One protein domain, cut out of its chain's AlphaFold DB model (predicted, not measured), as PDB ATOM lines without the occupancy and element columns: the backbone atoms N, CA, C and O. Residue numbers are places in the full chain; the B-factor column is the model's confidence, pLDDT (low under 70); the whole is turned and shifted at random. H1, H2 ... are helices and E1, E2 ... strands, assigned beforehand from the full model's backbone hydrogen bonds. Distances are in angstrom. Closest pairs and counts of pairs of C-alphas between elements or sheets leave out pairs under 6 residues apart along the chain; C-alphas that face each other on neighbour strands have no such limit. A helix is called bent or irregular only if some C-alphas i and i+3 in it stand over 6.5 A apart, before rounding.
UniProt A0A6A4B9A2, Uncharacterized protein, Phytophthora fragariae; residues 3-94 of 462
ATOM      1  N   SER A   3     100.057 127.084  93.965       88.25
ATOM      2  CA  SER A   3      98.656 126.669  93.920       88.25
ATOM      3  C   SER A   3      98.354 125.894  92.631       88.25
ATOM      4  O   SER A   3      98.916 126.155  91.562       88.25
ATOM      5  N   ALA A   4      97.454 124.912  92.715       86.50
ATOM      6  CA  ALA A   4      97.035 124.137  91.547       86.50
ATOM      7  C   ALA A   4      96.338 125.006  90.480       86.50
ATOM      8  O   ALA A   4      96.416 124.697  89.288       86.50
ATOM      9  N   ASP A   5      95.685 126.094  90.892       87.69
ATOM     10  CA  ASP A   5      94.985 127.017  90.001       87.69
ATOM     11  C   ASP A   5      95.946 127.991  89.310       87.69
ATOM     12  O   ASP A   5      95.848 128.154  88.090       87.69
ATOM     13  N   LEU A   6      96.951 128.533  90.013       88.69
ATOM     14  CA  LEU A   6      98.016 129.318  89.380       88.69
ATOM     15  C   LEU A   6      98.824 128.454  88.407       88.69
ATOM     16  O   LEU A   6      99.082 128.873  87.279       88.69
ATOM     17  N   ALA A   7      99.163 127.219  88.791       88.81
ATOM     18  CA  ALA A   7      99.863 126.288  87.910       88.81
ATOM     19  C   ALA A   7      99.072 125.991  86.620       88.81
ATOM     20  O   ALA A   7      99.665 125.881  85.545       88.81
ATOM     21  N   ARG A   8      97.735 125.923  86.705       88.81
ATOM     22  CA  ARG A   8      96.839 125.772  85.546       88.81
ATOM     23  C   ARG A   8      96.766 127.052  84.707       88.81
ATOM     24  O   ARG A   8      96.885 126.971  83.486       88.81
ATOM     25  N   LYS A   9      96.627 128.219  85.348       91.62
ATOM     26  CA  LYS A   9      96.585 129.551  84.712       91.62
ATOM     27  C   LYS A   9      97.864 129.842  83.920       91.62
ATOM     28  O   LYS A   9      97.788 130.275  82.775       91.62
ATOM     29  N   LEU A  10      99.022 129.522  84.498       89.81
ATOM     30  CA  LEU A  10     100.347 129.658  83.881       89.81
ATOM     31  C   LEU A  10     100.734 128.476  82.968       89.81
ATOM     32  O   LEU A  10     101.819 128.487  82.392       89.81
ATOM     33  N   LYS A  11      99.871 127.456  82.827       92.06
ATOM     34  CA  LYS A  11     100.090 126.249  82.002       92.06
ATOM     35  C   LYS A  11     101.438 125.555  82.285       92.06
ATOM     36  O   LYS A  11     102.131 125.118  81.364       92.06
ATOM     37  N   LEU A  12     101.815 125.458  83.563       88.62
ATOM     38  CA  LEU A  12     103.101 124.896  83.985       88.62
ATOM     39  C   LEU A  12     103.225 123.411  83.612       88.62
ATOM     40  O   LEU A  12     102.287 122.627  83.770       88.62
ATOM     41  N   LYS A  13     104.420 123.002  83.168       89.88
ATOM     42  CA  LYS A  13     104.741 121.592  82.910       89.88
ATOM     43  C   LYS A  13     104.946 120.869  84.240       89.88
ATOM     44  O   LYS A  13     105.874 121.189  84.977       89.88
ATOM     45  N   LEU A  14     104.081 119.898  84.532       89.56
ATOM     46  CA  LEU A  14     104.126 119.130  85.775       89.56
ATOM     47  C   LEU A  14     104.935 117.840  85.601       89.56
ATOM     48  O   LEU A  14     104.641 117.039  84.714       89.56
ATOM     49  N   SER A  15     105.907 117.609  86.482       87.44
ATOM     50  CA  SER A  15     106.610 116.334  86.637       87.44
ATOM     51  C   SER A  15     106.045 115.554  87.826       87.44
ATOM     52  O   SER A  15     105.757 116.118  88.885       87.44
ATOM     53  N   VAL A  16     105.883 114.238  87.666       85.94
ATOM     54  CA  VAL A  16     105.429 113.349  88.745       85.94
ATOM     55  C   VAL A  16     106.640 112.833  89.518       85.94
ATOM     56  O   VAL A  16     107.556 112.257  88.936       85.94
ATOM     57  N   HIS A  17     106.627 113.017  90.835       83.12
ATOM     58  CA  HIS A  17     107.681 112.604  91.760       83.12
ATOM     59  C   HIS A  17     107.145 111.675  92.860       83.12
ATOM     60  O   HIS A  17     105.940 111.448  93.001       83.12
ATOM     61  N   SER A  18     108.066 111.131  93.661       80.81
ATOM     62  CA  SER A  18     107.756 110.378  94.879       80.81
ATOM     63  C   SER A  18     106.803 111.162  95.796       80.81
ATOM     64  O   SER A  18     107.017 112.362  95.986       80.81
ATOM     65  N   PRO A  19     105.784 110.514  96.392       81.31
ATOM     66  CA  PRO A  19     104.777 111.196  97.196       81.31
ATOM     67  C   PRO A  19     105.387 111.845  98.446       81.31
ATOM     68  O   PRO A  19     105.861 111.149  99.343       81.31
ATOM     69  N   LEU A  20     105.311 113.172  98.525       82.69
ATOM     70  CA  LEU A  20     105.660 113.945  99.712       82.69
ATOM     71  C   LEU A  20     104.419 114.087 100.602       82.69
ATOM     72  O   LEU A  20     103.374 114.538 100.139       82.69
ATOM     73  N   ARG A  21     104.523 113.722 101.883       81.88
ATOM     74  CA  ARG A  21     103.507 114.055 102.894       81.88
ATOM     75  C   ARG A  21     103.846 115.406 103.508       81.88
ATOM     76  O   ARG A  21     104.943 115.570 104.028       81.88
ATOM     77  N   VAL A  22     102.898 116.336 103.469       78.88
ATOM     78  CA  VAL A  22     103.002 117.649 104.118       78.88
ATOM     79  C   VAL A  22     101.864 117.785 105.126       78.88
ATOM     80  O   VAL A  22     100.740 117.359 104.863       78.88
ATOM     81  N   SER A  23     102.154 118.338 106.298       80.00
ATOM     82  CA  SER A  23     101.189 118.693 107.344       80.00
ATOM     83  C   SER A  23     101.140 120.216 107.515       80.00
ATOM     84  O   SER A  23     102.034 120.923 107.057       80.00
ATOM     85  N   GLY A  24     100.077 120.734 108.136       71.44
ATOM     86  CA  GLY A  24      99.903 122.175 108.389       71.44
ATOM     87  C   GLY A  24      99.159 122.956 107.297       71.44
ATOM     88  O   GLY A  24      98.708 124.066 107.552       71.44
ATOM     89  N   LEU A  25      98.930 122.365 106.121       71.00
ATOM     90  CA  LEU A  25      98.087 122.942 105.064       71.00
ATOM     91  C   LEU A  25      96.604 122.656 105.362       71.00
ATOM     92  O   LEU A  25      96.054 121.660 104.900       71.00
ATOM     93  N   GLY A  26      95.976 123.491 106.194       63.38
ATOM     94  CA  GLY A  26      94.558 123.344 106.561       63.38
ATOM     95  C   GLY A  26      94.264 122.195 107.539       63.38
ATOM     96  O   GLY A  26      93.194 121.599 107.492       63.38
ATOM     97  N   GLY A  27      95.220 121.843 108.406       64.44
ATOM     98  CA  GLY A  27      95.038 120.860 109.489       64.44
ATOM     99  C   GLY A  27      95.049 119.379 109.079       64.44
ATOM    100  O   GLY A  27      95.228 118.518 109.937       64.44
ATOM    101  N   VAL A  28      94.935 119.059 107.787       70.31
ATOM    102  CA  VAL A  28      94.984 117.681 107.263       70.31
ATOM    103  C   VAL A  28      96.341 117.410 106.607       70.31
ATOM    104  O   VAL A  28      96.941 118.293 105.997       70.31
ATOM    105  N   SER A  29      96.862 116.180 106.727       74.00
ATOM    106  CA  SER A  29      98.077 115.800 105.997       74.00
ATOM    107  C   SER A  29      97.763 115.557 104.521       74.00
ATOM    108  O   SER A  29      97.039 114.625 104.168       74.00
ATOM    109  N   THR A  30      98.354 116.378 103.659       77.75
ATOM    110  CA  THR A  30      98.166 116.337 102.208       77.75
ATOM    111  C   THR A  30      99.326 115.596 101.545       77.75
ATOM    112  O   THR A  30     100.497 115.834 101.849       77.75
ATOM    113  N   ILE A  31      99.007 114.689 100.617       80.31
ATOM    114  CA  ILE A  31     100.002 113.977  99.803       80.31
ATOM    115  C   ILE A  31     100.184 114.718  98.480       80.31
ATOM    116  O   ILE A  31      99.263 114.791  97.669       80.31
ATOM    117  N   ILE A  32     101.395 115.207  98.242       85.25
ATOM    118  CA  ILE A  32     101.782 115.935  97.036       85.25
ATOM    119  C   ILE A  32     102.613 115.013  96.142       85.25
ATOM    120  O   ILE A  32     103.498 114.305  96.618       85.25
ATOM    121  N   ARG A  33     102.324 115.001  94.837       84.75
ATOM    122  CA  ARG A  33     103.020 114.154  93.844       84.75
ATOM    123  C   ARG A  33     103.604 114.920  92.659       84.75
ATOM    124  O   ARG A  33     104.340 114.324  91.882       84.75
ATOM    125  N   SER A  34     103.292 116.206  92.518       88.50
ATOM    126  CA  SER A  34     103.631 116.991  91.329       88.50
ATOM    127  C   SER A  34     104.599 118.118  91.670       88.50
ATOM    128  O   SER A  34     104.358 118.873  92.614       88.50
ATOM    129  N   LYS A  35     105.660 118.263  90.875       89.50
ATOM    130  CA  LYS A  35     106.530 119.445  90.856       89.50
ATOM    131  C   LYS A  35     106.392 120.186  89.529       89.50
ATOM    132  O   LYS A  35     106.006 119.594  88.525       89.50
ATOM    133  N   ALA A  36     106.741 121.463  89.531       89.31
ATOM    134  CA  ALA A  36     106.996 122.252  88.337       89.31
ATOM    135  C   ALA A  36     108.302 123.028  88.531       89.31
ATOM    136  O   ALA A  36     108.490 123.651  89.576       89.31
ATOM    137  N   GLN A  37     109.176 123.019  87.525       89.00
ATOM    138  CA  GLN A  37     110.287 123.964  87.467       89.00
ATOM    139  C   GLN A  37     109.730 125.319  87.018       89.00
ATOM    140  O   GLN A  37     109.049 125.406  85.993       89.00
ATOM    141  N   VAL A  38     109.977 126.366  87.802       87.75
ATOM    142  CA  VAL A  38     109.422 127.707  87.591       87.75
ATOM    143  C   VAL A  38     110.537 128.740  87.668       87.75
ATOM    144  O   VAL A  38     111.335 128.741  88.602       87.75
ATOM    145  N   LYS A  39     110.550 129.655  86.696       88.19
ATOM    146  CA  LYS A  39     111.322 130.895  86.760       88.19
ATOM    147  C   LYS A  39     110.506 131.925  87.546       88.19
ATOM    148  O   LYS A  39     109.528 132.457  87.025       88.19
ATOM    149  N   VAL A  40     110.879 132.162  88.798       84.56
ATOM    150  CA  VAL A  40     110.271 133.169  89.674       84.56
ATOM    151  C   VAL A  40     111.083 134.452  89.556       84.56
ATOM    152  O   VAL A  40     112.248 134.489  89.948       84.56
ATOM    153  N   THR A  41     110.475 135.503  89.016       82.69
ATOM    154  CA  THR A  41     111.059 136.849  89.027       82.69
ATOM    155  C   THR A  41     110.630 137.542  90.315       82.69
ATOM    156  O   THR A  41     109.436 137.583  90.616       82.69
ATOM    157  N   ILE A  42     111.586 138.052  91.087       77.06
ATOM    158  CA  ILE A  42     111.329 138.760  92.342       77.06
ATOM    159  C   ILE A  42     111.867 140.179  92.165       77.06
ATOM    160  O   ILE A  42     113.070 140.350  92.019       77.06
ATOM    161  N   GLY A  43     110.944 141.146  92.111       69.75
ATOM    162  CA  GLY A  43     111.212 142.538  91.726       69.75
ATOM    163  C   GLY A  43     111.874 142.688  90.337       69.75
ATOM    164  O   GLY A  43     111.761 141.775  89.514       69.75
ATOM    165  N   PRO A  44     112.442 143.859  89.986       67.50
ATOM    166  CA  PRO A  44     112.837 144.158  88.604       67.50
ATOM    167  C   PRO A  44     114.084 143.433  88.061       67.50
ATOM    168  O   PRO A  44     114.212 143.344  86.839       67.50
ATOM    169  N   ARG A  45     115.015 142.945  88.895       63.16
ATOM    170  CA  ARG A  45     116.343 142.453  88.450       63.16
ATOM    171  C   ARG A  45     116.681 141.017  88.854       63.16
ATOM    172  O   ARG A  45     117.674 140.484  88.353       63.16
ATOM    173  N   VAL A  46     115.898 140.377  89.726       70.81
ATOM    174  CA  VAL A  46     116.248 139.057  90.281       70.81
ATOM    175  C   VAL A  46     115.379 137.937  89.728       70.81
ATOM    176  O   VAL A  46     114.152 138.028  89.665       70.81
ATOM    177  N   VAL A  47     116.029 136.835  89.356       80.50
ATOM    178  CA  VAL A  47     115.409 135.653  88.765       80.50
ATOM    179  C   VAL A  47     115.894 134.382  89.469       80.50
ATOM    180  O   VAL A  47     117.051 133.988  89.363       80.50
ATOM    181  N   TYR A  48     114.976 133.666  90.110       79.81
ATOM    182  CA  TYR A  48     115.238 132.355  90.704       79.81
ATOM    183  C   TYR A  48     114.621 131.239  89.856       79.81
ATOM    184  O   TYR A  48     113.447 131.306  89.490       79.81
ATOM    185  N   ILE A  49     115.384 130.184  89.564       84.81
ATOM    186  CA  ILE A  49     114.890 128.973  88.895       84.81
ATOM    187  C   ILE A  49     114.704 127.890  89.962       84.81
ATOM    188  O   ILE A  49     115.671 127.353  90.507       84.81
ATOM    189  N   LEU A  50     113.441 127.599  90.290       84.69
ATOM    190  CA  LEU A  50     113.045 126.806  91.457       84.69
ATOM    191  C   LEU A  50     112.127 125.638  91.078       84.69
ATOM    192  O   LEU A  50     111.176 125.801  90.315       84.69
ATOM    193  N   ASP A  51     112.346 124.484  91.706       86.56
ATOM    194  CA  ASP A  51     111.446 123.329  91.635       86.56
ATOM    195  C   ASP A  51     110.346 123.429  92.701       86.56
ATOM    196  O   ASP A  51     110.515 123.011  93.850       86.56
ATOM    197  N   LEU A  52     109.183 123.961  92.325       88.50
ATOM    198  CA  LEU A  52     108.059 124.158  93.236       88.50
ATOM    199  C   LEU A  52     107.100 122.961  93.223       88.50
ATOM    200  O   LEU A  52     106.577 122.556  92.187       88.50
ATOM    201  N   TRP A  53     106.802 122.428  94.409       88.62
ATOM    202  CA  TRP A  53     105.700 121.483  94.612       88.62
ATOM    203  C   TRP A  53     104.342 122.142  94.335       88.62
ATOM    204  O   TRP A  53     104.080 123.236  94.843       88.62
ATOM    205  N   VAL A  54     103.475 121.457  93.584       87.81
ATOM    206  CA  VAL A  54     102.131 121.928  93.215       87.81
ATOM    207  C   VAL A  54     101.081 121.264  94.101       87.81
ATOM    208  O   VAL A  54     100.957 120.039  94.096       87.81
ATOM    209  N   ALA A  55     100.317 122.057  94.852       85.56
ATOM    210  CA  ALA A  55      99.285 121.567  95.769       85.56
ATOM    211  C   ALA A  55      98.162 122.600  95.954       85.56
ATOM    212  O   ALA A  55      98.261 123.727  95.479       85.56
ATOM    213  N   ASN A  56      97.100 122.230  96.673       80.56
ATOM    214  CA  ASN A  56      96.176 123.218  97.225       80.56
ATOM    215  C   ASN A  56      96.777 123.764  98.532       80.56
ATOM    216  O   ASN A  56      97.043 122.985  99.448       80.56
ATOM    217  N   ILE A  57      97.065 125.068  98.577       78.12
ATOM    218  CA  ILE A  57      97.773 125.729  99.691       78.12
ATOM    219  C   ILE A  57      96.779 126.376 100.672       78.12
ATOM    220  O   ILE A  57      97.090 126.524 101.851       78.12
ATOM    221  N   GLY A  58      95.579 126.714 100.197       71.94
ATOM    222  CA  GLY A  58      94.576 127.496 100.913       71.94
ATOM    223  C   GLY A  58      93.941 128.537  99.989       71.94
ATOM    224  O   GLY A  58      94.477 128.850  98.926       71.94
ATOM    225  N   GLU A  59      92.787 129.061 100.389       76.38
ATOM    226  CA  GLU A  59      92.099 130.120  99.650       76.38
ATOM    227  C   GLU A  59      92.912 131.428  99.693       76.38
ATOM    228  O   GLU A  59      93.474 131.788 100.726       76.38
ATOM    229  N   GLY A  60      93.027 132.115  98.552       75.12
ATOM    230  CA  GLY A  60      93.772 133.376  98.434       75.12
ATOM    231  C   GLY A  60      95.306 133.272  98.412       75.12
ATOM    232  O   GLY A  60      95.962 134.309  98.351       75.12
ATOM    233  N   ILE A  61      95.904 132.069  98.434       82.31
ATOM    234  CA  ILE A  61      97.371 131.890  98.412       82.31
ATOM    235  C   ILE A  61      97.834 131.236  97.104       82.31
ATOM    236  O   ILE A  61      97.755 130.021  96.922       82.31
ATOM    237  N   ASP A  62      98.400 132.050  96.212       85.75
ATOM    238  CA  ASP A  62      98.913 131.617  94.906       85.75
ATOM    239  C   ASP A  62     100.267 130.891  94.982       85.75
ATOM    240  O   ASP A  62     100.482 129.864  94.331       85.75
ATOM    241  N   THR A  63     101.191 131.388  95.805       86.06
ATOM    242  CA  THR A  63     102.528 130.808  95.992       86.06
ATOM    243  C   THR A  63     102.980 130.923  97.437       86.06
ATOM    244  O   THR A  63     102.810 131.963  98.064       86.06
ATOM    245  N   PHE A  64     103.641 129.880  97.930       85.38
ATOM    246  CA  PHE A  64     104.284 129.859  99.240       85.38
ATOM    247  C   PHE A  64     105.784 129.608  99.064       85.38
ATOM    248  O   PHE A  64     106.185 128.507  98.673       85.38
ATOM    249  N   LEU A  65     106.610 130.619  99.330       85.50
ATOM    250  CA  LEU A  65     108.064 130.476  99.419       85.50
ATOM    251  C   LEU A  65     108.413 130.180 100.880       85.50
ATOM    252  O   LEU A  65     108.087 130.966 101.764       85.50
ATOM    253  N   GLY A  66     108.992 129.006 101.132       82.25
ATOM    254  CA  GLY A  66     109.264 128.534 102.483       82.25
ATOM    255  C   GLY A  66     110.614 128.997 103.024       82.25
ATOM    256  O   GLY A  66     111.385 129.701 102.365       82.25
ATOM    257  N   MET A  67     110.924 128.529 104.234       79.88
ATOM    258  CA  MET A  67     112.233 128.722 104.864       79.88
ATOM    259  C   MET A  67     113.381 128.110 104.049       79.88
ATOM    260  O   MET A  67     114.502 128.591 104.141       79.88
ATOM    261  N   ASP A  68     113.104 127.088 103.236       76.94
ATOM    262  CA  ASP A  68     114.038 126.481 102.285       76.94
ATOM    263  C   ASP A  68     114.533 127.494 101.241       76.94
ATOM    264  O   ASP A  68     115.743 127.675 101.072       76.94
ATOM    265  N   PHE A  69     113.603 128.210 100.605       81.00
ATOM    266  CA  PHE A  69     113.920 129.318  99.710       81.00
ATOM    267  C   PHE A  69     114.565 130.473 100.478       81.00
ATOM    268  O   PHE A  69     115.650 130.915 100.110       81.00
ATOM    269  N   MET A  70     113.934 130.941 101.560       79.31
ATOM    270  CA  MET A  70     114.394 132.130 102.285       79.31
ATOM    271  C   MET A  70     115.815 131.980 102.836       79.31
ATOM    272  O   MET A  70     116.596 132.924 102.787       79.31
ATOM    273  N   TYR A  71     116.167 130.797 103.341       68.88
ATOM    274  CA  TYR A  71     117.508 130.510 103.837       68.88
ATOM    275  C   TYR A  71     118.531 130.432 102.698       68.88
ATOM    276  O   TYR A  71     119.568 131.091 102.765       68.88
ATOM    277  N   SER A  72     118.220 129.686 101.631       66.88
ATOM    278  CA  SER A  72     119.134 129.490 100.494       66.88
ATOM    279  C   SER A  72     119.389 130.792  99.731       66.88
ATOM    280  O   SER A  72     120.530 131.105  99.407       66.88
ATOM    281  N   ALA A  73     118.342 131.591  99.517       67.50
ATOM    282  CA  ALA A  73     118.427 132.924  98.934       67.50
ATOM    283  C   ALA A  73     118.858 134.001  99.953       67.50
ATOM    284  O   ALA A  73     118.821 135.178  99.632       67.50
ATOM    285  N   GLY A  74     119.251 133.646 101.186       68.50
ATOM    286  CA  GLY A  74     119.811 134.570 102.186       68.50
ATOM    287  C   GLY A  74     118.912 135.750 102.589       68.50
ATOM    288  O   GLY A  74     119.424 136.810 102.962       68.50
ATOM    289  N   VAL A  75     117.596 135.563 102.499       73.75
ATOM    290  CA  VAL A  75     116.551 136.580 102.647       73.75
ATOM    291  C   VAL A  75     116.480 137.106 104.082       73.75
ATOM    292  O   VAL A  75     116.452 136.340 105.045       73.75
ATOM    293  N   ARG A  76     116.401 138.431 104.236       74.81
ATOM    294  CA  ARG A  76     116.247 139.121 105.527       74.81
ATOM    295  C   ARG A  76     114.859 139.747 105.617       74.81
ATOM    296  O   ARG A  76     114.464 140.470 104.712       74.81
ATOM    297  N   ILE A  77     114.136 139.516 106.711       76.81
ATOM    298  CA  ILE A  77     112.824 140.137 106.952       76.81
ATOM    299  C   ILE A  77     112.944 141.187 108.061       76.81
ATOM    300  O   ILE A  77     113.317 140.866 109.187       76.81
ATOM    301  N   CYS A  78     112.582 142.433 107.751       67.88
ATOM    302  CA  CYS A  78     112.448 143.529 108.702       67.88
ATOM    303  C   CYS A  78     110.961 143.789 108.986       67.88
ATOM    304  O   CYS A  78     110.284 144.530 108.273       67.88
ATOM    305  N   VAL A  79     110.438 143.180 110.056       70.00
ATOM    306  CA  VAL A  79     109.023 143.324 110.455       70.00
ATOM    307  C   VAL A  79     108.693 144.759 110.898       70.00
ATOM    308  O   VAL A  79     107.581 145.223 110.663       70.00
ATOM    309  N   ARG A  80     109.661 145.486 111.482       58.53
ATOM    310  CA  ARG A  80     109.512 146.886 111.937       58.53
ATOM    311  C   ARG A  80     109.187 147.847 110.791       58.53
ATOM    312  O   ARG A  80     108.376 148.749 110.966       58.53
ATOM    313  N   GLU A  81     109.829 147.651 109.642       61.91
ATOM    314  CA  GLU A  81     109.705 148.519 108.462       61.91
ATOM    315  C   GLU A  81     108.747 147.942 107.412       61.91
ATOM    316  O   GLU A  81     108.395 148.628 106.456       61.91
ATOM    317  N   GLY A  82     108.320 146.686 107.584       68.06
ATOM    318  CA  GLY A  82     107.531 145.961 106.594       68.06
ATOM    319  C   GLY A  82     108.332 145.656 105.329       68.06
ATOM    320  O   GLY A  82     107.793 145.778 104.238       68.06
ATOM    321  N   LEU A  83     109.611 145.287 105.443       72.25
ATOM    322  CA  LEU A  83     110.493 145.049 104.294       72.25
ATOM    323  C   LEU A  83     111.048 143.621 104.274       72.25
ATOM    324  O   LEU A  83     111.367 143.044 105.313       72.25
ATOM    325  N   VAL A  84     111.229 143.077 103.073       75.44
ATOM    326  CA  VAL A  84     112.029 141.880 102.794       75.44
ATOM    327  C   VAL A  84     113.216 142.304 101.943       75.44
ATOM    328  O   VAL A  84     113.030 142.952 100.921       75.44
ATOM    329  N   GLN A  85     114.432 141.949 102.341       72.38
ATOM    330  CA  GLN A  85     115.641 142.207 101.564       72.38
ATOM    331  C   GLN A  85     116.219 140.889 101.055       72.38
ATOM    332  O   GLN A  85     116.518 139.988 101.846       72.38
ATOM    333  N   LEU A  86     116.419 140.796  99.746       72.19
ATOM    334  CA  LEU A  86     117.305 139.809  99.143       72.19
ATOM    335  C   LEU A  86     118.770 140.268  99.342       72.19
ATOM    336  O   LEU A  86     119.043 141.473  99.343       72.19
ATOM    337  N   PRO A  87     119.727 139.357  99.579       60.41
ATOM    338  CA  PRO A  87     121.098 139.714  99.913       60.41
ATOM    339  C   PRO A  87     121.798 140.339  98.708       60.41
ATOM    340  O   PRO A  87     121.982 139.687  97.690       60.41
ATOM    341  N   ASP A  88     122.243 141.585  98.862       55.03
ATOM    342  CA  ASP A  88     122.961 142.354  97.836       55.03
ATOM    343  C   ASP A  88     122.142 142.644  96.553       55.03
ATOM    344  O   ASP A  88     122.698 143.111  95.559       55.03
ATOM    345  N   GLU A  89     120.833 142.389  96.596       65.56
ATOM    346  CA  GLU A  89     119.918 142.381  95.452       65.56
ATOM    347  C   GLU A  89     118.844 143.473  95.600       65.56
ATOM    348  O   GLU A  89     119.073 144.617  95.209       65.56
ATOM    349  N   GLU A  90     117.676 143.149  96.168       65.94
ATOM    350  CA  GLU A  90     116.488 144.011  96.132       65.94
ATOM    351  C   GLU A  90     115.707 144.059  97.447       65.94
ATOM    352  O   GLU A  90     115.684 143.107  98.231       65.94
ATOM    353  N   THR A  91     115.022 145.185  97.660       70.75
ATOM    354  CA  THR A  91     114.144 145.445  98.802       70.75
ATOM    355  C   THR A  91     112.677 145.429  98.364       70.75
ATOM    356  O   THR A  91     112.226 146.249  97.569       70.75
ATOM    357  N   ILE A  92     111.911 144.488  98.905       71.56
ATOM    358  CA  ILE A  92     110.506 144.231  98.581       71.56
ATOM    359  C   ILE A  92     109.650 144.700  99.759       71.56
ATOM    360  O   ILE A  92     109.973 144.424 100.916       71.56
ATOM    361  N   LEU A  93     108.539 145.379  99.481       71.25
ATOM    362  CA  LEU A  93     107.580 145.772 100.511       71.25
ATOM    363  C   LEU A  93     106.696 144.581 100.919       71.25
ATOM    364  O   LEU A  93     106.078 143.929 100.078       71.25
ATOM    365  N   LEU A  94     106.587 144.326 102.222       71.81
ATOM    366  CA  LEU A  94     105.518 143.513 102.792       71.81
ATOM    367  C   LEU A  94     104.242 144.350 102.813       71.81
ATOM    368  O   LEU A  94     104.107 145.268 103.622       71.81
TER     369      LEU A  94
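What this domain is: This is residues 3 to 94 of the 462 residues of an uncharacterized protein of Phytophthora fragariae (UniProt A0A6A4B9A2). A long three-stranded sheet, E1 E2 E3, strongly twisted and bent, makes two sides of the domain, a wall with E1 at one end and a floor of the long E2 and E3 hairpin, and a small three-stranded sheet, E4 E5 E6, stands at the opposite end from E1, to one side of the tip of that hairpin. The short helix H1 sits beside E3, and the short helix H2 lies on the way from the large sheet to the small one. The printed part has 92 residues, in the order H1 E1 E2 E3 H2 E4 E5 E6; both sheets are antiparallel meanders, each strand the neighbour of the one before, and the class is mixed. It is only just compact, close to loose, with a radius of gyration of the C-alphas of 14.5 A and spans of 36 by 28 by 23 A.

Where its parts are: E2, residues 30 to 42, is 27.8 A long, E3, residues 46 to 55, 25.0 A, and E1, residues 15 to 22, 17.9 A. H1 is residues 4 to 9, with C-alpha 4 at (97.035, 124.137, 91.547), and H2 residues 67 to 72. E4 is residues 76 to 78, E5 83 to 85 and E6 91 to 93, with C-alpha 93 at (107.580, 145.772, 100.511).

How they stand to each other: E2 bends by 84 degrees at residue 33, E1 by 74 at residue 18. In the hairpin E1 and E2, N 17 and O 33 are 2.8 A apart; in E2 and E3, N 38 and O 50, 2.8 A. H1 is on this sheet at a height of 8.1 A, only just over none of its strands, with two of its C-alphas falling on E3; their closest C-alphas, Ala 4 and Ala 55, are 5.4 A apart. H2 is not on either sheet. N 78 and O 83 are 2.8 A apart in the hairpin E4 and E5, N 84 and O 92 2.8 A in E5 and E6. E2 and E6 are only just apart, at 8.3 A. Every O i to N i+4 pair in H1 and H2 is within hydrogen-bond range.

The domain as a whole: The C-alphas of Val 16 and Arg 80, the two farthest apart, are 41.0 A apart. The printed part has no cut; the link E3 to H2 is long. Mean pLDDT of the printed part is 78.5, with 17 residues under 70, among them 71 to 74 and 87 to 90.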